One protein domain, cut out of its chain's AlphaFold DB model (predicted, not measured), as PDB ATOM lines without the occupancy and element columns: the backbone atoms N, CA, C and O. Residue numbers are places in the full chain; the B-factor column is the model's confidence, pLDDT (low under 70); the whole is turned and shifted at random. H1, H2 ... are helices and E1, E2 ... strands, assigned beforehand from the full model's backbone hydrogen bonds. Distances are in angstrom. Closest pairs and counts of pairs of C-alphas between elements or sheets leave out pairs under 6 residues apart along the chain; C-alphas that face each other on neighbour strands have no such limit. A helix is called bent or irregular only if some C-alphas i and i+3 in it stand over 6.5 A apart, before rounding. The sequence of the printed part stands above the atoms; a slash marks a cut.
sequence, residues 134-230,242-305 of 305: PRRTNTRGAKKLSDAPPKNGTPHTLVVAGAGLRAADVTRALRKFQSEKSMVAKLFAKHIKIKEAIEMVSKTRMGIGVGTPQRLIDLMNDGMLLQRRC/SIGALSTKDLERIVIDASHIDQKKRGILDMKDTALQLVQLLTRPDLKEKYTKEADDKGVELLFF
ATOM      1  N   PRO A 134     200.149 184.747 182.653       58.72
ATOM      2  CA  PRO A 134     199.823 183.861 181.529       58.72
ATOM      3  C   PRO A 134     200.091 184.472 180.146       58.72
ATOM      4  O   PRO A 134     200.476 183.772 179.210       58.72
ATOM      5  N   ARG A 135     199.932 185.794 180.009       61.62
ATOM      6  CA  ARG A 135     200.148 186.493 178.736       61.62
ATOM      7  C   ARG A 135     201.629 186.543 178.352       61.62
ATOM      8  O   ARG A 135     201.963 186.257 177.210       61.62
ATOM      9  N   ARG A 136     202.535 186.816 179.301       58.66
ATOM     10  CA  ARG A 136     203.980 186.919 179.005       58.66
ATOM     11  C   ARG A 136     204.705 185.579 178.916       58.66
ATOM     12  O   ARG A 136     205.792 185.521 178.343       58.66
ATOM     13  N   THR A 137     204.134 184.511 179.471       52.41
ATOM     14  CA  THR A 137     204.646 183.151 179.256       52.41
ATOM     15  C   THR A 137     204.347 182.638 177.849       52.41
ATOM     16  O   THR A 137     205.117 181.831 177.337       52.41
ATOM     17  N   ASN A 138     203.275 183.132 177.216       48.62
ATOM     18  CA  ASN A 138     202.854 182.733 175.869       48.62
ATOM     19  C   ASN A 138     203.526 183.550 174.747       48.62
ATOM     20  O   ASN A 138     203.628 183.075 173.616       48.62
ATOM     21  N   THR A 139     204.035 184.747 175.048       50.81
ATOM     22  CA  THR A 139     204.870 185.540 174.135       50.81
ATOM     23  C   THR A 139     206.233 184.859 173.927       50.81
ATOM     24  O   THR A 139     206.836 184.365 174.879       50.81
ATOM     25  N   ARG A 140     206.759 184.834 172.689       40.53
ATOM     26  CA  ARG A 140     208.063 184.214 172.344       40.53
ATOM     27  C   ARG A 140     209.180 184.659 173.306       40.53
ATOM     28  O   ARG A 140     209.696 185.774 173.207       40.53
ATOM     29  N   GLY A 141     209.569 183.742 174.193       47.50
ATOM     30  CA  GLY A 141     210.506 183.964 175.294       47.50
ATOM     31  C   GLY A 141     209.750 184.302 176.574       47.50
ATOM     32  O   GLY A 141     209.292 185.428 176.720       47.50
ATOM     33  N   ALA A 142     209.636 183.328 177.483       50.09
ATOM     34  CA  ALA A 142     208.898 183.417 178.742       50.09
ATOM     35  C   ALA A 142     209.406 184.571 179.626       50.09
ATOM     36  O   ALA A 142     210.279 184.390 180.479       50.09
ATOM     37  N   LYS A 143     208.877 185.775 179.397       61.16
ATOM     38  CA  LYS A 143     209.227 186.977 180.151       61.16
ATOM     39  C   LYS A 143     208.422 186.966 181.436       61.16
ATOM     40  O   LYS A 143     207.195 186.923 181.416       61.16
ATOM     41  N   LYS A 144     209.093 187.006 182.578       65.12
ATOM     42  CA  LYS A 144     208.413 187.067 183.879       65.12
ATOM     43  C   LYS A 144     207.905 188.485 184.127       65.12
ATOM     44  O   LYS A 144     208.334 189.437 183.478       65.12
ATOM     45  N   LEU A 145     207.018 188.673 185.105       68.44
ATOM     46  CA  LEU A 145     206.589 190.013 185.534       68.44
ATOM     47  C   LEU A 145     207.772 190.885 186.019       68.44
ATOM     48  O   LEU A 145     207.693 192.106 186.017       68.44
ATOM     49  N   SER A 146     208.896 190.255 186.367       68.75
ATOM     50  CA  SER A 146     210.159 190.893 186.744       68.75
ATOM     51  C   SER A 146     210.994 191.428 185.573       68.75
ATOM     52  O   SER A 146     212.031 192.045 185.820       68.75
ATOM     53  N   ASP A 147     210.599 191.195 184.316       72.94
ATOM     54  CA  ASP A 147     211.372 191.603 183.137       72.94
ATOM     55  C   ASP A 147     210.846 192.915 182.544       72.94
ATOM     56  O   ASP A 147     209.735 192.991 182.020       72.94
ATOM     57  N   ALA A 148     211.656 193.969 182.548       74.31
ATOM     58  CA  ALA A 148     211.280 195.218 181.890       74.31
ATOM     59  C   ALA A 148     211.495 195.151 180.366       74.31
ATOM     60  O   ALA A 148     212.360 194.409 179.893       74.31
ATOM     61  N   PRO A 149     210.794 195.959 179.560       72.06
ATOM     62  CA  PRO A 149     211.189 196.227 178.177       72.06
ATOM     63  C   PRO A 149     212.603 196.834 178.110       72.06
ATOM     64  O   PRO A 149     213.022 197.493 179.058       72.06
ATOM     65  N   PRO A 150     213.391 196.592 177.045       69.44
ATOM     66  CA  PRO A 150     214.769 197.084 176.943       69.44
ATOM     67  C   PRO A 150     214.862 198.606 176.773       69.44
ATOM     68  O   PRO A 150     215.922 199.177 177.011       69.44
ATOM     69  N   LYS A 151     213.772 199.260 176.356       77.31
ATOM     70  CA  LYS A 151     213.687 200.716 176.236       77.31
ATOM     71  C   LYS A 151     213.414 201.340 177.607       77.31
ATOM     72  O   LYS A 151     212.691 200.785 178.433       77.31
ATOM     73  N   ASN A 152     214.016 202.497 177.855       80.75
ATOM     74  CA  ASN A 152     213.752 203.260 179.070       80.75
ATOM     75  C   ASN A 152     212.397 203.971 178.960       80.75
ATOM     76  O   ASN A 152     211.949 204.296 177.861       80.75
ATOM     77  N   GLY A 153     211.743 204.205 180.098       74.25
ATOM     78  CA  GLY A 153     210.460 204.918 180.141       74.25
ATOM     79  C   GLY A 153     209.256 204.174 179.550       74.25
ATOM     80  O   GLY A 153     208.199 204.773 179.373       74.25
ATOM     81  N   THR A 154     209.387 202.877 179.262       81.94
ATOM     82  CA  THR A 154     208.310 202.014 178.749       81.94
ATOM     83  C   THR A 154     207.970 200.920 179.766       81.94
ATOM     84  O   THR A 154     208.558 199.837 179.702       81.94
ATOM     85  N   PRO A 155     207.073 201.163 180.737       86.25
ATOM     86  CA  PRO A 155     206.604 200.109 181.633       86.25
ATOM     87  C   PRO A 155     205.683 199.128 180.898       86.25
ATOM     88  O   PRO A 155     204.852 199.541 180.090       86.25
ATOM     89  N   HIS A 156     205.773 197.840 181.237       85.44
ATOM     90  CA  HIS A 156     204.831 196.822 180.752       85.44
ATOM     91  C   HIS A 156     203.509 196.849 181.535       85.44
ATOM     92  O   HIS A 156     202.454 196.511 180.999       85.44
ATOM     93  N   THR A 157     203.551 197.243 182.814       88.44
ATOM     94  CA  THR A 157     202.380 197.312 183.697       88.44
ATOM     95  C   THR A 157     202.307 198.665 184.379       88.44
ATOM     96  O   THR A 157     203.258 199.100 185.028       88.44
ATOM     97  N   LEU A 158     201.151 199.310 184.270       91.50
ATOM     98  CA  LEU A 158     200.833 200.515 185.024       91.50
ATOM     99  C   LEU A 158     199.785 200.197 186.078       91.50
ATOM    100  O   LEU A 158     198.729 199.677 185.748       91.50
ATOM    101  N   VAL A 159     200.067 200.525 187.333       92.94
ATOM    102  CA  VAL A 159     199.112 200.410 188.434       92.94
ATOM    103  C   VAL A 159     198.637 201.803 188.819       92.94
ATOM    104  O   VAL A 159     199.436 202.690 189.135       92.94
ATOM    105  N   VAL A 160     197.326 201.997 188.779       93.50
ATOM    106  CA  VAL A 160     196.664 203.270 189.025       93.50
ATOM    107  C   VAL A 160     195.975 203.209 190.378       93.50
ATOM    108  O   VAL A 160     195.064 202.412 190.577       93.50
ATOM    109  N   ALA A 161     196.402 204.072 191.296       92.25
ATOM    110  CA  ALA A 161     195.829 204.188 192.632       92.25
ATOM    111  C   ALA A 161     195.186 205.563 192.841       92.25
ATOM    112  O   ALA A 161     195.662 206.581 192.330       92.25
ATOM    113  N   GLY A 162     194.117 205.611 193.641       86.94
ATOM    114  CA  GLY A 162     193.350 206.843 193.856       86.94
ATOM    115  C   GLY A 162     194.056 207.913 194.696       86.94
ATOM    116  O   GLY A 162     193.698 209.086 194.618       86.94
ATOM    117  N   ALA A 163     195.075 207.534 195.472       87.75
ATOM    118  CA  ALA A 163     195.813 208.436 196.352       87.75
ATOM    119  C   ALA A 163     197.318 208.134 196.361       87.75
ATOM    120  O   ALA A 163     197.744 206.992 196.207       87.75
ATOM    121  N   GLY A 164     198.141 209.160 196.612       86.88
ATOM    122  CA  GLY A 164     199.601 209.013 196.653       86.88
ATOM    123  C   GLY A 164     200.118 208.159 197.818       86.88
ATOM    124  O   GLY A 164     201.127 207.476 197.668       86.88
ATOM    125  N   LEU A 165     199.428 208.164 198.966       88.62
ATOM    126  CA  LEU A 165     199.749 207.269 200.088       88.62
ATOM    127  C   LEU A 165     199.520 205.809 199.686       88.62
ATOM    128  O   LEU A 165     200.447 205.008 199.747       88.62
ATOM    129  N   ARG A 166     198.340 205.517 199.128       88.38
ATOM    130  CA  ARG A 166     197.985 204.195 198.609       88.38
ATOM    131  C   ARG A 166     198.950 203.710 197.523       88.38
ATOM    132  O   ARG A 166     199.432 202.584 197.590       88.38
ATOM    133  N   ALA A 167     199.315 204.577 196.578       90.31
ATOM    134  CA  ALA A 167     200.314 204.268 195.553       90.31
ATOM    135  C   ALA A 167     201.671 203.863 196.161       90.31
ATOM    136  O   ALA A 167     202.351 202.977 195.639       90.31
ATOM    137  N   ALA A 168     202.081 204.486 197.271       90.25
ATOM    138  CA  ALA A 168     203.321 204.139 197.957       90.25
ATOM    139  C   ALA A 168     203.258 202.745 198.599       90.25
ATOM    140  O   ALA A 168     204.241 202.006 198.514       90.25
ATOM    141  N   ASP A 169     202.121 202.382 199.194       90.81
ATOM    142  CA  ASP A 169     201.919 201.074 199.824       90.81
ATOM    143  C   ASP A 169     201.833 199.953 198.786       90.81
ATOM    144  O   ASP A 169     202.537 198.950 198.903       90.81
ATOM    145  N   VAL A 170     201.110 200.181 197.687       91.12
ATOM    146  CA  VAL A 170     201.098 199.276 196.528       91.12
ATOM    147  C   VAL A 170     202.507 199.106 195.953       91.12
ATOM    148  O   VAL A 170     202.947 197.989 195.691       91.12
ATOM    149  N   THR A 171     203.276 200.195 195.835       90.69
ATOM    150  CA  THR A 171     204.672 200.097 195.386       90.69
ATOM    151  C   THR A 171     205.507 199.218 196.318       90.69
ATOM    152  O   THR A 171     206.357 198.477 195.835       90.69
ATOM    153  N   ARG A 172     205.303 199.291 197.643       90.06
ATOM    154  CA  ARG A 172     206.027 198.452 198.616       90.06
ATOM    155  C   ARG A 172     205.693 196.973 198.431       90.06
ATOM    156  O   ARG A 172     206.624 196.174 198.409       90.06
ATOM    157  N   ALA A 173     204.420 196.632 198.232       89.38
ATOM    158  CA  ALA A 173     203.989 195.257 197.969       89.38
ATOM    159  C   ALA A 173     204.578 194.701 196.658       89.38
ATOM    160  O   ALA A 173     205.011 193.550 196.603       89.38
ATOM    161  N   LEU A 174     204.679 195.544 195.626       88.31
ATOM    162  CA  LEU A 174     205.200 195.174 194.305       88.31
ATOM    163  C   LEU A 174     206.731 195.133 194.209       88.31
ATOM    164  O   LEU A 174     207.259 194.680 193.194       88.31
ATOM    165  N   ARG A 175     207.470 195.528 195.258       85.38
ATOM    166  CA  ARG A 175     208.942 195.391 195.288       85.38
ATOM    167  C   ARG A 175     209.416 193.945 195.139       85.38
ATOM    168  O   ARG A 175     210.556 193.743 194.745       85.38
ATOM    169  N   LYS A 176     208.549 192.957 195.389       85.12
ATOM    170  CA  LYS A 176     208.819 191.533 195.130       85.12
ATOM    171  C   LYS A 176     209.209 191.260 193.667       85.12
ATOM    172  O   LYS A 176     209.983 190.348 193.411       85.12
ATOM    173  N   PHE A 177     208.728 192.077 192.726       80.94
ATOM    174  CA  PHE A 177     209.028 191.959 191.292       80.94
ATOM    175  C   PHE A 177     210.171 192.870 190.824       80.94
ATOM    176  O   PHE A 177     210.432 192.963 189.624       80.94
ATOM    177  N   GLN A 178     210.842 193.565 191.746       81.81
ATOM    178  CA  GLN A 178     211.950 194.449 191.417       81.81
ATOM    179  C   GLN A 178     213.205 193.626 191.102       81.81
ATOM    180  O   GLN A 178     213.649 192.818 191.914       81.81
ATOM    181  N   SER A 179     213.808 193.868 189.941       80.50
ATOM    182  CA  SER A 179     215.110 193.312 189.559       80.50
ATOM    183  C   SER A 179     216.062 194.442 189.157       80.50
ATOM    184  O   SER A 179     215.620 195.551 188.863       80.50
ATOM    185  N   GLU A 180     217.373 194.186 189.099       71.81
ATOM    186  CA  GLU A 180     218.371 195.195 188.680       71.81
ATOM    187  C   GLU A 180     218.078 195.786 187.292       71.81
ATOM    188  O   GLU A 180     218.436 196.918 186.980       71.81
ATOM    189  N   LYS A 181     217.389 195.005 186.457       72.56
ATOM    190  CA  LYS A 181     217.011 195.351 185.088       72.56
ATOM    191  C   LYS A 181     215.571 195.860 184.970       72.56
ATOM    192  O   LYS A 181     215.204 196.317 183.891       72.56
ATOM    193  N   SER A 182     214.767 195.769 186.029       80.00
ATOM    194  CA  SER A 182     213.351 196.141 186.053       80.00
ATOM    195  C   SER A 182     213.007 196.842 187.358       80.00
ATOM    196  O   SER A 182     212.726 196.223 188.388       80.00
ATOM    197  N   MET A 183     213.029 198.170 187.309       84.94
ATOM    198  CA  MET A 183     212.662 198.985 188.457       84.94
ATOM    199  C   MET A 183     211.145 199.141 188.559       84.94
ATOM    200  O   MET A 183     210.448 199.280 187.551       84.94
ATOM    201  N   VAL A 184     210.645 199.177 189.796       87.00
ATOM    202  CA  VAL A 184     209.272 199.601 190.087       87.00
ATOM    203  C   VAL A 184     209.281 201.111 190.319       87.00
ATOM    204  O   VAL A 184     209.819 201.597 191.318       87.00
ATOM    205  N   ALA A 185     208.725 201.864 189.373       87.31
ATOM    206  CA  ALA A 185     208.751 203.321 189.382       87.31
ATOM    207  C   ALA A 185     207.583 203.906 190.188       87.31
ATOM    208  O   ALA A 185     206.434 203.481 190.061       87.31
ATOM    209  N   LYS A 186     207.879 204.935 190.990       89.00
ATOM    210  CA  LYS A 186     206.883 205.714 191.739       89.00
ATOM    211  C   LYS A 186     206.511 206.961 190.949       89.00
ATOM    212  O   LYS A 186     207.282 207.914 190.889       89.00
ATOM    213  N   LEU A 187     205.317 206.966 190.380       86.12
ATOM    214  CA  LEU A 187     204.808 208.004 189.487       86.12
ATOM    215  C   LEU A 187     203.708 208.829 190.180       86.12
ATOM    216  O   LEU A 187     202.620 209.011 189.641       86.12
ATOM    217  N   PHE A 188     203.966 209.325 191.397       82.88
ATOM    218  CA  PHE A 188     203.029 210.175 192.148       82.88
ATOM    219  C   PHE A 188     203.707 211.424 192.732       82.88
ATOM    220  O   PHE A 188     204.896 211.433 193.054       82.88
ATOM    221  N   ALA A 189     202.938 212.505 192.874       73.94
ATOM    222  CA  ALA A 189     203.426 213.802 193.339       73.94
ATOM    223  C   ALA A 189     203.398 213.892 194.877       73.94
ATOM    224  O   ALA A 189     202.443 214.407 195.451       73.94
ATOM    225  N   LYS A 190     204.434 213.375 195.552       69.38
ATOM    226  CA  LYS A 190     204.643 213.621 196.997       69.38
ATOM    227  C   LYS A 190     205.832 214.547 197.263       69.38
ATOM    228  O   LYS A 190     205.669 215.558 197.930       69.38
ATOM    229  N   HIS A 191     206.999 214.233 196.697       62.34
ATOM    230  CA  HIS A 191     208.216 215.050 196.848       62.34
ATOM    231  C   HIS A 191     209.044 215.185 195.560       62.34
ATOM    232  O   HIS A 191     210.061 215.862 195.574       62.34
ATOM    233  N   ILE A 192     208.617 214.564 194.452       74.69
ATOM    234  CA  ILE A 192     209.341 214.582 193.172       74.69
ATOM    235  C   ILE A 192     208.606 215.512 192.207       74.69
ATOM    236  O   ILE A 192     207.422 215.302 191.892       74.69
ATOM    237  N   LYS A 193     209.292 216.547 191.715       82.25
ATOM    238  CA  LYS A 193     208.717 217.476 190.725       82.25
ATOM    239  C   LYS A 193     208.511 216.768 189.384       82.25
ATOM    240  O   LYS A 193     209.131 215.750 189.108       82.25
ATOM    241  N   ILE A 194     207.615 217.279 188.532       81.62
ATOM    242  CA  ILE A 194     207.352 216.650 187.217       81.62
ATOM    243  C   ILE A 194     208.623 216.537 186.367       81.62
ATOM    244  O   ILE A 194     208.849 215.496 185.767       81.62
ATOM    245  N   LYS A 195     209.499 217.548 186.417       81.81
ATOM    246  CA  LYS A 195     210.785 217.564 185.703       81.81
ATOM    247  C   LYS A 195     211.715 216.433 186.142       81.81
ATOM    248  O   LYS A 195     212.209 215.678 185.317       81.81
ATOM    249  N   GLU A 196     211.888 216.276 187.450       83.38
ATOM    250  CA  GLU A 196     212.714 215.210 188.029       83.38
ATOM    251  C   GLU A 196     212.132 213.824 187.728       83.38
ATOM    252  O   GLU A 196     212.873 212.875 187.485       83.38
ATOM    253  N   ALA A 197     210.801 213.700 187.704       82.19
ATOM    254  CA  ALA A 197     210.144 212.457 187.321       82.19
ATOM    255  C   ALA A 197     210.372 212.123 185.837       82.19
ATOM    256  O   ALA A 197     210.641 210.969 185.527       82.19
ATOM    257  N   ILE A 198     210.329 213.109 184.938       83.94
ATOM    258  CA  ILE A 198     210.642 212.932 183.507       83.94
ATOM    259  C   ILE A 198     212.089 212.453 183.316       83.94
ATOM    260  O   ILE A 198     212.348 211.493 182.585       83.94
ATOM    261  N   GLU A 199     213.041 213.062 184.023       84.88
ATOM    262  CA  GLU A 199     214.435 212.615 184.012       84.88
ATOM    263  C   GLU A 199     214.612 211.206 184.587       84.88
ATOM    264  O   GLU A 199     215.362 210.400 184.042       84.88
ATOM    265  N   MET A 200     213.913 210.880 185.674       82.94
ATOM    266  CA  MET A 200     213.949 209.539 186.253       82.94
ATOM    267  C   MET A 200     213.403 208.500 185.269       82.94
ATOM    268  O   MET A 200     214.018 207.448 185.099       82.94
ATOM    269  N   VAL A 201     212.273 208.788 184.618       83.25
ATOM    270  CA  VAL A 201     211.598 207.866 183.693       83.25
ATOM    271  C   VAL A 201     212.449 207.633 182.438       83.25
ATOM    272  O   VAL A 201     212.574 206.496 181.995       83.25
ATOM    273  N   SER A 202     213.097 208.676 181.915       82.38
ATOM    274  CA  SER A 202     213.981 208.579 180.740       82.38
ATOM    275  C   SER A 202     215.303 207.856 181.023       82.38
ATOM    276  O   SER A 202     215.815 207.137 180.161       82.38
ATOM    277  N   LYS A 203     215.860 208.005 182.231       83.44
ATOM    278  CA  LYS A 203     217.125 207.361 182.632       83.44
ATOM    279  C   LYS A 203     216.934 205.916 183.101       83.44
ATOM    280  O   LYS A 203     217.844 205.105 182.959       83.44
ATOM    281  N   THR A 204     215.772 205.592 183.665       82.06
ATOM    282  CA  THR A 204     215.545 204.315 184.352       82.06
ATOM    283  C   THR A 204     214.748 203.345 183.490       82.06
ATOM    284  O   THR A 204     213.672 203.662 182.980       82.06
ATOM    285  N   ARG A 205     215.229 202.105 183.407       84.44
ATOM    286  CA  ARG A 205     214.466 200.986 182.858       84.44
ATOM    287  C   ARG A 205     213.467 200.478 183.900       84.44
ATOM    288  O   ARG A 205     213.860 200.005 184.967       84.44
ATOM    289  N   MET A 206     212.176 200.584 183.599       85.50
ATOM    290  CA  MET A 206     211.095 200.210 184.516       85.50
ATOM    291  C   MET A 206     210.212 199.116 183.935       85.50
ATOM    292  O   MET A 206     209.876 199.152 182.754       85.50
ATOM    293  N   GLY A 207     209.826 198.155 184.770       84.94
ATOM    294  CA  GLY A 207     208.823 197.155 184.403       84.94
ATOM    295  C   GLY A 207     207.427 197.593 184.822       84.94
ATOM    296  O   GLY A 207     206.514 197.664 184.000       84.94
ATOM    297  N   ILE A 208     207.292 197.967 186.095       89.06
ATOM    298  CA  ILE A 208     206.017 198.345 186.703       89.06
ATOM    299  C   ILE A 208     206.067 199.813 187.126       89.06
ATOM    300  O   ILE A 208     206.971 200.223 187.852       89.06
ATOM    301  N   GLY A 209     205.090 200.612 186.705       90.62
ATOM    302  CA  GLY A 209     204.904 201.983 187.183       90.62
ATOM    303  C   GLY A 209     203.660 202.089 188.056       90.62
ATOM    304  O   GLY A 209     202.587 201.688 187.624       90.62
ATOM    305  N   VAL A 210     203.776 202.644 189.264       92.50
ATOM    306  CA  VAL A 210     202.637 202.862 190.173       92.50
ATOM    307  C   VAL A 210     202.415 204.358 190.355       92.50
ATOM    308  O   VAL A 210     203.336 205.070 190.764       92.50
ATOM    309  N   GLY A 211     201.214 204.861 190.074       92.12
ATOM    310  CA  GLY A 211     200.952 206.301 190.086       92.12
ATOM    311  C   GLY A 211     199.496 206.689 190.291       92.12
ATOM    312  O   GLY A 211     198.608 205.846 190.393       92.12
ATOM    313  N   THR A 212     199.262 208.001 190.359       91.06
ATOM    314  CA  THR A 212     197.911 208.576 190.365       91.06
ATOM    315  C   THR A 212     197.475 208.924 188.939       91.06
ATOM    316  O   THR A 212     198.336 209.294 188.132       91.06
ATOM    317  N   PRO A 213     196.167 208.871 188.612       90.94
ATOM    318  CA  PRO A 213     195.673 209.140 187.261       90.94
ATOM    319  C   PRO A 213     196.195 210.455 186.668       90.94
ATOM    320  O   PRO A 213     196.815 210.444 185.606       90.94
ATOM    321  N   GLN A 214     196.057 211.573 187.398       88.56
ATOM    322  CA  GLN A 214     196.562 212.879 186.957       88.56
ATOM    323  C   GLN A 214     198.049 212.843 186.613       88.56
ATOM    324  O   GLN A 214     198.475 213.373 185.593       88.56
ATOM    325  N   ARG A 215     198.856 212.218 187.474       88.25
ATOM    326  CA  ARG A 215     200.308 212.245 187.322       88.25
ATOM    327  C   ARG A 215     200.765 211.401 186.139       88.25
ATOM    328  O   ARG A 215     201.717 211.781 185.466       88.25
ATOM    329  N   LEU A 216     200.095 210.280 185.889       89.44
ATOM    330  CA  LEU A 216     200.340 209.459 184.708       89.44
ATOM    331  C   LEU A 216     199.990 210.228 183.432       89.44
ATOM    332  O   LEU A 216     200.801 210.246 182.513       89.44
ATOM    333  N   ILE A 217     198.854 210.933 183.412       87.62
ATOM    334  CA  ILE A 217     198.482 211.811 182.293       87.62
ATOM    335  C   ILE A 217     199.554 212.886 182.069       87.62
ATOM    336  O   ILE A 217     199.989 213.077 180.935       87.62
ATOM    337  N   ASP A 218     200.017 213.554 183.129       86.12
ATOM    338  CA  ASP A 218     201.039 214.603 183.028       86.12
ATOM    339  C   ASP A 218     202.372 214.072 182.469       86.12
ATOM    340  O   ASP A 218     203.031 214.775 181.708       86.12
ATOM    341  N   LEU A 219     202.764 212.846 182.841       84.44
ATOM    342  CA  LEU A 219     203.986 212.182 182.363       84.44
ATOM    343  C   LEU A 219     203.864 211.672 180.923       84.44
ATOM    344  O   LEU A 219     204.840 211.703 180.178       84.44
ATOM    345  N   MET A 220     202.680 211.203 180.526       84.38
ATOM    346  CA  MET A 220     202.403 210.792 179.145       84.38
ATOM    347  C   MET A 220     202.289 211.993 178.200       84.38
ATOM    348  O   MET A 220     202.628 211.877 177.030       84.38
ATOM    349  N   ASN A 221     201.836 213.143 178.703       79.88
ATOM    350  CA  ASN A 221     201.755 214.406 177.957       79.88
ATOM    351  C   ASN A 221     203.007 215.293 178.133       79.88
ATOM    352  O   ASN A 221     202.965 216.481 177.820       79.88
ATOM    353  N   ASP A 222     204.086 214.751 178.704       63.25
ATOM    354  CA  ASP A 222     205.389 215.402 178.931       63.25
ATOM    355  C   ASP A 222     205.411 216.755 179.673       63.25
ATOM    356  O   ASP A 222     206.388 217.503 179.639       63.25
ATOM    357  N   GLY A 223     204.373 217.082 180.444       52.38
ATOM    358  CA  GLY A 223     204.361 218.303 181.253       52.38
ATOM    359  C   GLY A 223     203.958 219.573 180.493       52.38
ATOM    360  O   GLY A 223     204.557 220.632 180.698       52.38
ATOM    361  N   MET A 224     202.862 219.525 179.725       40.09
ATOM    362  CA  MET A 224     202.187 220.696 179.116       40.09
ATOM    363  C   MET A 224     201.901 221.878 180.079       40.09
ATOM    364  O   MET A 224     201.531 222.968 179.645       40.09
ATOM    365  N   LEU A 225     202.078 221.714 181.392       43.00
ATOM    366  CA  LEU A 225     201.911 222.776 182.387       43.00
ATOM    367  C   LEU A 225     203.144 223.663 182.612       43.00
ATOM    368  O   LEU A 225     202.998 224.737 183.191       43.00
ATOM    369  N   LEU A 226     204.335 223.291 182.133       42.62
ATOM    370  CA  LEU A 226     205.509 224.175 182.217       42.62
ATOM    371  C   LEU A 226     205.551 225.261 181.132       42.62
ATOM    372  O   LEU A 226     206.363 226.176 181.238       42.62
ATOM    373  N   GLN A 227     204.644 225.218 180.147       41.06
ATOM    374  CA  GLN A 227     204.492 226.252 179.114       41.06
ATOM    375  C   GLN A 227     203.105 226.917 179.072       41.06
ATOM    376  O   GLN A 227     202.793 227.622 178.114       41.06
ATOM    377  N   ARG A 228     202.295 226.853 180.143       41.72
ATOM    378  CA  ARG A 228     201.084 227.701 180.272       41.72
ATOM    379  C   ARG A 228     201.384 229.209 180.465       41.72
ATOM    380  O   ARG A 228     200.603 229.925 181.078       41.72
ATOM    381  N   ARG A 229     202.494 229.712 179.908       36.22
ATOM    382  CA  ARG A 229     202.693 231.133 179.562       36.22
ATOM    383  C   ARG A 229     202.443 231.447 178.079       36.22
ATOM    384  O   ARG A 229     202.550 232.609 177.714       36.22
ATOM    385  N   CYS A 230     202.052 230.484 177.243       29.48
ATOM    386  CA  CYS A 230     201.516 230.774 175.908       29.48
ATOM    387  C   CYS A 230     200.162 230.091 175.719       29.48
ATOM    388  O   CYS A 230     200.049 228.937 175.319       29.48
ATOM    389  N   SER A 242     203.056 210.190 170.772       46.81
ATOM    390  CA  SER A 242     204.263 209.840 171.546       46.81
ATOM    391  C   SER A 242     205.437 210.833 171.602       46.81
ATOM    392  O   SER A 242     206.568 210.483 171.273       46.81
ATOM    393  N   ILE A 243     205.210 212.025 172.161       52.09
ATOM    394  CA  ILE A 243     206.280 212.810 172.811       52.09
ATOM    395  C   ILE A 243     205.892 212.950 174.285       52.09
ATOM    396  O   ILE A 243     205.291 213.936 174.692       52.09
ATOM    397  N   GLY A 244     206.101 211.860 175.019       61.78
ATOM    398  CA  GLY A 244     205.860 211.716 176.449       61.78
ATOM    399  C   GLY A 244     207.028 210.942 177.059       61.78
ATOM    400  O   GLY A 244     207.428 209.926 176.486       61.78
ATOM    401  N   ALA A 245     207.554 211.354 178.213       69.75
ATOM    402  CA  ALA A 245     208.627 210.670 178.933       69.75
ATOM    403  C   ALA A 245     208.223 209.237 179.257       69.75
ATOM    404  O   ALA A 245     209.056 208.333 179.259       69.75
ATOM    405  N   LEU A 246     206.926 209.044 179.507       78.00
ATOM    406  CA  LEU A 246     206.309 207.741 179.638       78.00
ATOM    407  C   LEU A 246     205.727 207.301 178.292       78.00
ATOM    408  O   LEU A 246     204.703 207.819 177.843       78.00
ATOM    409  N   SER A 247     206.358 206.313 177.668       79.12
ATOM    410  CA  SER A 247     205.874 205.754 176.411       79.12
ATOM    411  C   SER A 247     204.983 204.542 176.667       79.12
ATOM    412  O   SER A 247     205.346 203.608 177.378       79.12
ATOM    413  N   THR A 248     203.813 204.530 176.033       78.06
ATOM    414  CA  THR A 248     202.843 203.431 176.117       78.06
ATOM    415  C   THR A 248     203.129 202.311 175.115       78.06
ATOM    416  O   THR A 248     202.332 201.385 175.010       78.06
ATOM    417  N   LYS A 249     204.228 202.373 174.342       77.88
ATOM    418  CA  LYS A 249     204.512 201.451 173.221       77.88
ATOM    419  C   LYS A 249     204.541 199.984 173.646       77.88
ATOM    420  O   LYS A 249     203.834 199.196 173.028       77.88
ATOM    421  N   ASP A 250     205.261 199.682 174.723       79.12
ATOM    422  CA  ASP A 250     205.408 198.329 175.278       79.12
ATOM    423  C   ASP A 250     204.471 198.078 176.479       79.12
ATOM    424  O   ASP A 250     204.698 197.164 177.268       79.12
ATOM    425  N   LEU A 251     203.437 198.913 176.645       84.69
ATOM    426  CA  LEU A 251     202.430 198.726 177.684       84.69
ATOM    427  C   LEU A 251     201.549 197.530 177.319       84.69
ATOM    428  O   LEU A 251     200.937 197.521 176.254       84.69
ATOM    429  N   GLU A 252     201.474 196.558 178.222       85.00
ATOM    430  CA  GLU A 252     200.672 195.339 178.063       85.00
ATOM    431  C   GLU A 252     199.393 195.411 178.911       85.00
ATOM    432  O   GLU A 252     198.371 194.839 178.545       85.00
ATOM    433  N   ARG A 253     199.428 196.109 180.059       87.12
ATOM    434  CA  ARG A 253     198.285 196.157 180.983       87.12
ATOM    435  C   ARG A 253     198.241 197.386 181.883       87.12
ATOM    436  O   ARG A 253     199.279 197.923 182.289       87.12
ATOM    437  N   ILE A 254     197.026 197.757 182.263       91.75
ATOM    438  CA  ILE A 254     196.718 198.779 183.260       91.75
ATOM    439  C   ILE A 254     195.885 198.130 184.363       91.75
ATOM    440  O   ILE A 254     194.829 197.556 184.113       91.75
ATOM    441  N   VAL A 255     196.370 198.224 185.593       92.19
ATOM    442  CA  VAL A 255     195.735 197.679 186.790       92.19
ATOM    443  C   VAL A 255     195.166 198.846 187.580       92.19
ATOM    444  O   VAL A 255     195.887 199.787 187.905       92.19
ATOM    445  N   ILE A 256     193.877 198.807 187.875       92.88
ATOM    446  CA  ILE A 256     193.145 199.879 188.541       92.88
ATOM    447  C   ILE A 256     192.812 199.393 189.944       92.88
ATOM    448  O   ILE A 256     192.059 198.440 190.087       92.88
ATOM    449  N   ASP A 257     193.357 200.054 190.963       90.62
ATOM    450  CA  ASP A 257     193.063 199.796 192.378       90.62
ATOM    451  C   ASP A 257     191.716 200.452 192.734       90.62
ATOM    452  O   ASP A 257     191.646 201.602 193.185       90.62
ATOM    453  N   ALA A 258     190.639 199.740 192.413       87.81
ATOM    454  CA  ALA A 258     189.248 200.144 192.568       87.81
ATOM    455  C   ALA A 258     188.589 199.573 193.828       87.81
ATOM    456  O   ALA A 258     187.647 200.187 194.335       87.81
ATOM    457  N   SER A 259     189.081 198.449 194.347       85.56
ATOM    458  CA  SER A 259     188.565 197.853 195.579       85.56
ATOM    459  C   SER A 259     188.994 198.611 196.832       85.56
ATOM    460  O   SER A 259     188.253 198.610 197.807       85.56
ATOM    461  N   HIS A 260     190.133 199.308 196.825       85.44
ATOM    462  CA  HIS A 260     190.589 200.049 197.999       85.44
ATOM    463  C   HIS A 260     189.679 201.238 198.341       85.44
ATOM    464  O   HIS A 260     189.403 202.119 197.519       85.44
ATOM    465  N   ILE A 261     189.321 201.328 199.617       84.75
ATOM    466  CA  ILE A 261     188.484 202.361 200.204       84.75
ATOM    467  C   ILE A 261     189.327 203.225 201.155       84.75
ATOM    468  O   ILE A 261     190.007 202.730 202.047       84.75
ATOM    469  N   ASP A 262     189.263 204.547 200.992       80.56
ATOM    470  CA  ASP A 262     189.907 205.501 201.908       80.56
ATOM    471  C   ASP A 262     189.179 205.591 203.270       80.56
ATOM    472  O   ASP A 262     188.016 205.205 203.393       80.56
ATOM    473  N   GLN A 263     189.793 206.227 204.275       78.38
ATOM    474  CA  GLN A 263     189.215 206.461 205.616       78.38
ATOM    475  C   GLN A 263     187.811 207.091 205.582       78.38
ATOM    476  O   GLN A 263     187.024 206.972 206.517       78.38
ATOM    477  N   LYS A 264     187.482 207.784 204.486       78.81
ATOM    478  CA  LYS A 264     186.181 208.421 204.249       78.81
ATOM    479  C   LYS A 264     185.166 207.526 203.530       78.81
ATOM    480  O   LYS A 264     184.164 208.053 203.050       78.81
ATOM    481  N   LYS A 265     185.411 206.218 203.430       78.88
ATOM    482  CA  LYS A 265     184.576 205.260 202.694       78.88
ATOM    483  C   LYS A 265     184.392 205.616 201.208       78.88
ATOM    484  O   LYS A 265     183.278 205.600 200.697       78.88
ATOM    485  N   ARG A 266     185.468 206.036 200.534       80.44
ATOM    486  CA  ARG A 266     185.448 206.425 199.108       80.44
ATOM    487  C   ARG A 266     186.516 205.657 198.342       80.44
ATOM    488  O   ARG A 266     187.670 205.674 198.772       80.44
ATOM    489  N   GLY A 267     186.139 205.043 197.224       83.56
ATOM    490  CA  GLY A 267     187.067 204.421 196.280       83.56
ATOM    491  C   GLY A 267     187.545 205.382 195.188       83.56
ATOM    492  O   GLY A 267     187.133 206.546 195.118       83.56
ATOM    493  N   ILE A 268     188.394 204.876 194.287       85.81
ATOM    494  CA  ILE A 268     188.928 205.641 193.145       85.81
ATOM    495  C   ILE A 268     187.821 206.174 192.216       85.81
ATOM    496  O   ILE A 268     187.963 207.255 191.646       85.81
ATOM    497  N   LEU A 269     186.701 205.446 192.116       85.56
ATOM    498  CA  LEU A 269     185.545 205.771 191.274       85.56
ATOM    499  C   LEU A 269     184.512 206.687 191.958       85.56
ATOM    500  O   LEU A 269     183.605 207.179 191.293       85.56
ATOM    501  N   ASP A 270     184.625 206.939 193.267       83.81
ATOM    502  CA  ASP A 270     183.649 207.749 194.018       83.81
ATOM    503  C   ASP A 270     184.035 209.229 194.117       83.81
ATOM    504  O   ASP A 270     183.200 210.091 194.412       83.81
ATOM    505  N   MET A 271     185.309 209.544 193.901       85.56
ATOM    506  CA  MET A 271     185.808 210.913 193.943       85.56
ATOM    507  C   MET A 271     185.724 211.539 192.556       85.56
ATOM    508  O   MET A 271     186.376 211.059 191.638       85.56
ATOM    509  N   LYS A 272     184.981 212.649 192.427       83.88
ATOM    510  CA  LYS A 272     184.767 213.348 191.147       83.88
ATOM    511  C   LYS A 272     186.068 213.559 190.368       83.88
ATOM    512  O   LYS A 272     186.150 213.165 189.213       83.88
ATOM    513  N   ASP A 273     187.074 214.156 191.001       84.88
ATOM    514  CA  ASP A 273     188.322 214.497 190.316       84.88
ATOM    515  C   ASP A 273     189.090 213.240 189.890       84.88
ATOM    516  O   ASP A 273     189.470 213.106 188.731       84.88
ATOM    517  N   THR A 274     189.254 212.279 190.802       86.75
ATOM    518  CA  THR A 274     190.007 211.044 190.547       86.75
ATOM    519  C   THR A 274     189.328 210.150 189.512       86.75
ATOM    520  O   THR A 274     190.001 209.640 188.622       86.75
ATOM    521  N   ALA A 275     188.004 209.992 189.589       87.50
ATOM    522  CA  ALA A 275     187.230 209.185 188.653       87.50
ATOM    523  C   ALA A 275     187.282 209.779 187.241       87.50
ATOM    524  O   ALA A 275     187.533 209.060 186.278       87.50
ATOM    525  N   LEU A 276     187.126 211.103 187.109       88.38
ATOM    526  CA  LEU A 276     187.226 211.773 185.811       88.38
ATOM    527  C   LEU A 276     188.633 211.672 185.219       88.38
ATOM    528  O   LEU A 276     188.761 211.412 184.027       88.38
ATOM    529  N   GLN A 277     189.678 211.837 186.032       90.12
ATOM    530  CA  GLN A 277     191.059 211.669 185.579       90.12
ATOM    531  C   GLN A 277     191.362 210.216 185.198       90.12
ATOM    532  O   GLN A 277     192.095 209.977 184.246       90.12
ATOM    533  N   LEU A 278     190.808 209.237 185.918       91.31
ATOM    534  CA  LEU A 278     190.948 207.827 185.564       91.31
ATOM    535  C   LEU A 278     190.301 207.548 184.208       91.31
ATOM    536  O   LEU A 278     190.952 206.969 183.345       91.31
ATOM    537  N   VAL A 279     189.063 207.994 183.995       90.06
ATOM    538  CA  VAL A 279     188.377 207.799 182.711       90.06
ATOM    539  C   VAL A 279     189.147 208.495 181.592       90.06
ATOM    540  O   VAL A 279     189.432 207.859 180.590       90.06
ATOM    541  N   GLN A 280     189.602 209.735 181.802       89.25
ATOM    542  CA  GLN A 280     190.459 210.451 180.849       89.25
ATOM    543  C   GLN A 280     191.759 209.711 180.526       89.25
ATOM    544  O   GLN A 280     192.214 209.766 179.387       89.25
ATOM    545  N   LEU A 281     192.380 209.055 181.512       89.38
ATOM    546  CA  LEU A 281     193.569 208.233 181.298       89.38
ATOM    547  C   LEU A 281     193.223 207.006 180.454       89.38
ATOM    548  O   LEU A 281     193.945 206.714 179.509       89.38
ATOM    549  N   LEU A 282     192.137 206.304 180.782       89.62
ATOM    550  CA  LEU A 282     191.731 205.085 180.086       89.62
ATOM    551  C   LEU A 282     191.289 205.368 178.652       89.62
ATOM    552  O   LEU A 282     191.643 204.602 177.765       89.62
ATOM    553  N   THR A 283     190.582 206.470 178.404       87.88
ATOM    554  CA  THR A 283     189.981 206.801 177.102       87.88
ATOM    555  C   THR A 283     190.903 207.615 176.203       87.88
ATOM    556  O   THR A 283     190.463 208.178 175.202       87.88
ATOM    557  N   ARG A 284     192.196 207.695 176.536       85.69
ATOM    558  CA  ARG A 284     193.186 208.315 175.652       85.69
ATOM    559  C   ARG A 284     193.166 207.630 174.283       85.69
ATOM    560  O   ARG A 284     193.151 206.398 174.247       85.69
ATOM    561  N   PRO A 285     193.273 208.384 173.176       82.75
ATOM    562  CA  PRO A 285     193.257 207.807 171.830       82.75
ATOM    563  C   PRO A 285     194.353 206.743 171.657       82.75
ATOM    564  O   PRO A 285     194.063 205.633 171.219       82.75
ATOM    565  N   ASP A 286     195.563 207.018 172.169       82.50
ATOM    566  CA  ASP A 286     196.708 206.092 172.134       82.50
ATOM    567  C   ASP A 286     196.429 204.721 172.787       82.50
ATOM    568  O   ASP A 286     197.095 203.734 172.472       82.50
ATOM    569  N   LEU A 287     195.506 204.665 173.755       84.19
ATOM    570  CA  LEU A 287     195.127 203.440 174.465       84.19
ATOM    571  C   LEU A 287     193.844 202.827 173.893       84.19
ATOM    572  O   LEU A 287     193.764 201.606 173.776       84.19
ATOM    573  N   LYS A 288     192.884 203.652 173.460       83.94
ATOM    574  CA  LYS A 288     191.618 203.210 172.853       83.94
ATOM    575  C   LYS A 288     191.857 202.369 171.593       83.94
ATOM    576  O   LYS A 288     191.222 201.330 171.419       83.94
ATOM    577  N   GLU A 289     192.851 202.741 170.787       82.94
ATOM    578  CA  GLU A 289     193.306 201.953 169.628       82.94
ATOM    579  C   GLU A 289     193.953 200.607 169.998       82.94
ATOM    580  O   GLU A 289     194.076 199.716 169.155       82.94
ATOM    581  N   LYS A 290     194.434 200.451 171.236       82.12
ATOM    582  CA  LYS A 290     195.071 199.214 171.713       82.12
ATOM    583  C   LYS A 290     194.091 198.255 172.373       82.12
ATOM    584  O   LYS A 290     194.389 197.069 172.448       82.12
ATOM    585  N   TYR A 291     192.948 198.755 172.826       81.81
ATOM    586  CA  TYR A 291     191.873 197.945 173.397       81.81
ATOM    587  C   TYR A 291     191.078 197.168 172.348       81.81
ATOM    588  O   TYR A 291     190.557 196.100 172.631       81.81
ATOM    589  N   THR A 292     190.972 197.716 171.137       67.56
ATOM    590  CA  THR A 292     190.220 197.135 170.012       67.56
ATOM    591  C   THR A 292     191.016 196.101 169.218       67.56
ATOM    592  O   THR A 292     190.456 195.408 168.375       67.56
ATOM    593  N   LYS A 293     192.320 195.969 169.485       61.81
ATOM    594  CA  LYS A 293     193.171 194.938 168.885       61.81
ATOM    595  C   LYS A 293     192.969 193.647 169.665       61.81
ATOM    596  O   LYS A 293     193.703 193.369 170.613       61.81
ATOM    597  N   GLU A 294     191.922 192.917 169.296       52.09
ATOM    598  CA  GLU A 294     191.619 191.597 169.838       52.09
ATOM    599  C   GLU A 294     192.869 190.705 169.767       52.09
ATOM    600  O   GLU A 294     193.423 190.467 168.700       52.09
ATOM    601  N   ALA A 295     193.324 190.239 170.930       50.44
ATOM    602  CA  ALA A 295     194.124 189.026 171.096       50.44
ATOM    603  C   ALA A 295     195.493 188.887 170.386       50.44
ATOM    604  O   ALA A 295     196.112 187.836 170.531       50.44
ATOM    605  N   ASP A 296     196.041 189.912 169.732       50.16
ATOM    606  CA  ASP A 296     197.461 189.910 169.356       50.16
ATOM    607  C   ASP A 296     198.338 190.431 170.510       50.16
ATOM    608  O   ASP A 296     197.918 191.275 171.310       50.16
ATOM    609  N   ASP A 297     199.591 189.964 170.568       56.62
ATOM    610  CA  ASP A 297     200.662 190.198 171.571       56.62
ATOM    611  C   ASP A 297     200.955 191.689 171.920       56.62
ATOM    612  O   ASP A 297     201.883 192.000 172.663       56.62
ATOM    613  N   LYS A 298     200.184 192.640 171.372       62.22
ATOM    614  CA  LYS A 298     200.337 194.104 171.473       62.22
ATOM    615  C   LYS A 298     199.101 194.860 172.001       62.22
ATOM    616  O   LYS A 298     199.148 196.091 172.061       62.22
ATOM    617  N   GLY A 299     198.003 194.170 172.325       74.19
ATOM    618  CA  GLY A 299     196.831 194.774 172.979       74.19
ATOM    619  C   GLY A 299     197.096 195.167 174.442       74.19
ATOM    620  O   GLY A 299     197.993 194.608 175.073       74.19
ATOM    621  N   VAL A 300     196.327 196.130 174.971       84.75
ATOM    622  CA  VAL A 300     196.384 196.540 176.390       84.75
ATOM    623  C   VAL A 300     195.178 195.985 177.136       84.75
ATOM    624  O   VAL A 300     194.046 196.214 176.725       84.75
ATOM    625  N   GLU A 301     195.424 195.317 178.257       87.75
ATOM    626  CA  GLU A 301     194.376 194.788 179.137       87.75
ATOM    627  C   GLU A 301     194.111 195.712 180.326       87.75
ATOM    628  O   GLU A 301     195.035 196.300 180.900       87.75
ATOM    629  N   LEU A 302     192.847 195.806 180.726       90.38
ATOM    630  CA  LEU A 302     192.409 196.498 181.928       90.38
ATOM    631  C   LEU A 302     192.043 195.474 182.998       90.38
ATOM    632  O   LEU A 302     191.177 194.625 182.795       90.38
ATOM    633  N   LEU A 303     192.697 195.577 184.150       90.38
ATOM    634  CA  LEU A 303     192.458 194.727 185.312       90.38
ATOM    635  C   LEU A 303     191.947 195.592 186.457       90.38
ATOM    636  O   LEU A 303     192.616 196.544 186.855       90.38
ATOM    637  N   PHE A 304     190.787 195.255 187.009       89.88
ATOM    638  CA  PHE A 304     190.266 195.909 188.206       89.88
ATOM    639  C   PHE A 304     190.656 195.084 189.429       89.88
ATOM    640  O   PHE A 304     190.237 193.930 189.571       89.88
ATOM    641  N   PHE A 305     191.495 195.691 190.264       86.06
ATOM    642  CA  PHE A 305     191.926 195.187 191.558       86.06
ATOM    643  C   PHE A 305     191.110 195.837 192.664       86.06
ATOM    644  O   PHE A 305     190.879 197.062 192.634       86.06
TER     645      PHE A 305
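What this domain is: This is residues 134 to 230 and 242 to 305 of the 305 residues of an uncharacterized protein of Dissoconium aciculare CBS 342.82 (UniProt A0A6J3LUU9). A twisted sheet of five parallel strands forms the core of three layers, with H2 over one face and H3 and H4 on the other. H5 packs on H4, H6 follows H5 after a tight link with its last residue, Tyr 291, near Glu 301 at the start of E5, and H1 lies farthest out, joined to E1 by a long link. The printed part has 161 residues, with six named helices and five named strands in the order H1 E1 H2 E2 H3 E3 H4 E4 H5 H6 E5; the sheet's order is E2 E3 E1 E4 E5. The class is mixed, helices and strands, though under half of the residues are in named elements. The whole is compact and rounded, with a radius of gyration of the C-alphas of 15.3 A and spans of 43 by 38 by 32 A.

Where its parts are: Find C-alpha 157 at (202.380, 197.312, 183.697), where E1 runs to residue 160. E2 is residues 183 to 187, 12.0 A long; E3 is 206 to 211, 13.1 A; E4 is 253 to 256; E5 is 301 to 304, ending at C-alpha 304 (190.266, 195.909, 188.206). H2, residues 164 to 177, is 20.2 A long and only just irregular: C-alphas 173 and 176 are 6.7 A apart. H3 is 194 to 203, 14.2 A; H4 is 213 to 220; H5 is 272 to 282, 15.5 A; H6 is 285 to 291; H1 is 134 to 138.

How they stand to each other: Begin at inner strand E1: N 159 and O 209 of E3 are 2.8 A apart, and N 160 and O 255 of E4 are 2.8 A apart. Outward, N 185 of E2 and O 208 of E3 are 2.8 A apart, as are N 254 of E4 and O 301 of E5. H2 runs along the strands at a height over the sheet of 8.2 A, its C-alpha 167 being 5.9 A from C-alpha 211 of E3. H4 is on the opposite face, also at 8.2 A. H4 and H5 touch, with C-alphas 213 and 278 closest at 5.2 A, at a steep tilt of 38 degrees, the same way. H3 touches H4, with C-alphas 198 and 219 closest at 6.8 A. H5 only grazes the sheet with residues 278 to 282. H1 and H2 are apart. Each O i to N i+4 pair is within hydrogen-bond range in H1, H3, H4 and H5; H2 has 8 of 10 and H6 2 of 3.

The domain as a whole: The C-alphas of Asn 138 and Arg 229, the two farthest apart, are 48.5 A apart. Residues 231 to 241 are not printed, and C-alphas 230 and 242 are 21.6 A apart across the cut. The links H1 to E1 and E4 to H5 are long. Mean pLDDT of the printed part is 78.1; look for values under 70 at residues 134 to 146, 150, 190 to 191, 222 to 230, 242 to 245 and 292 to 298.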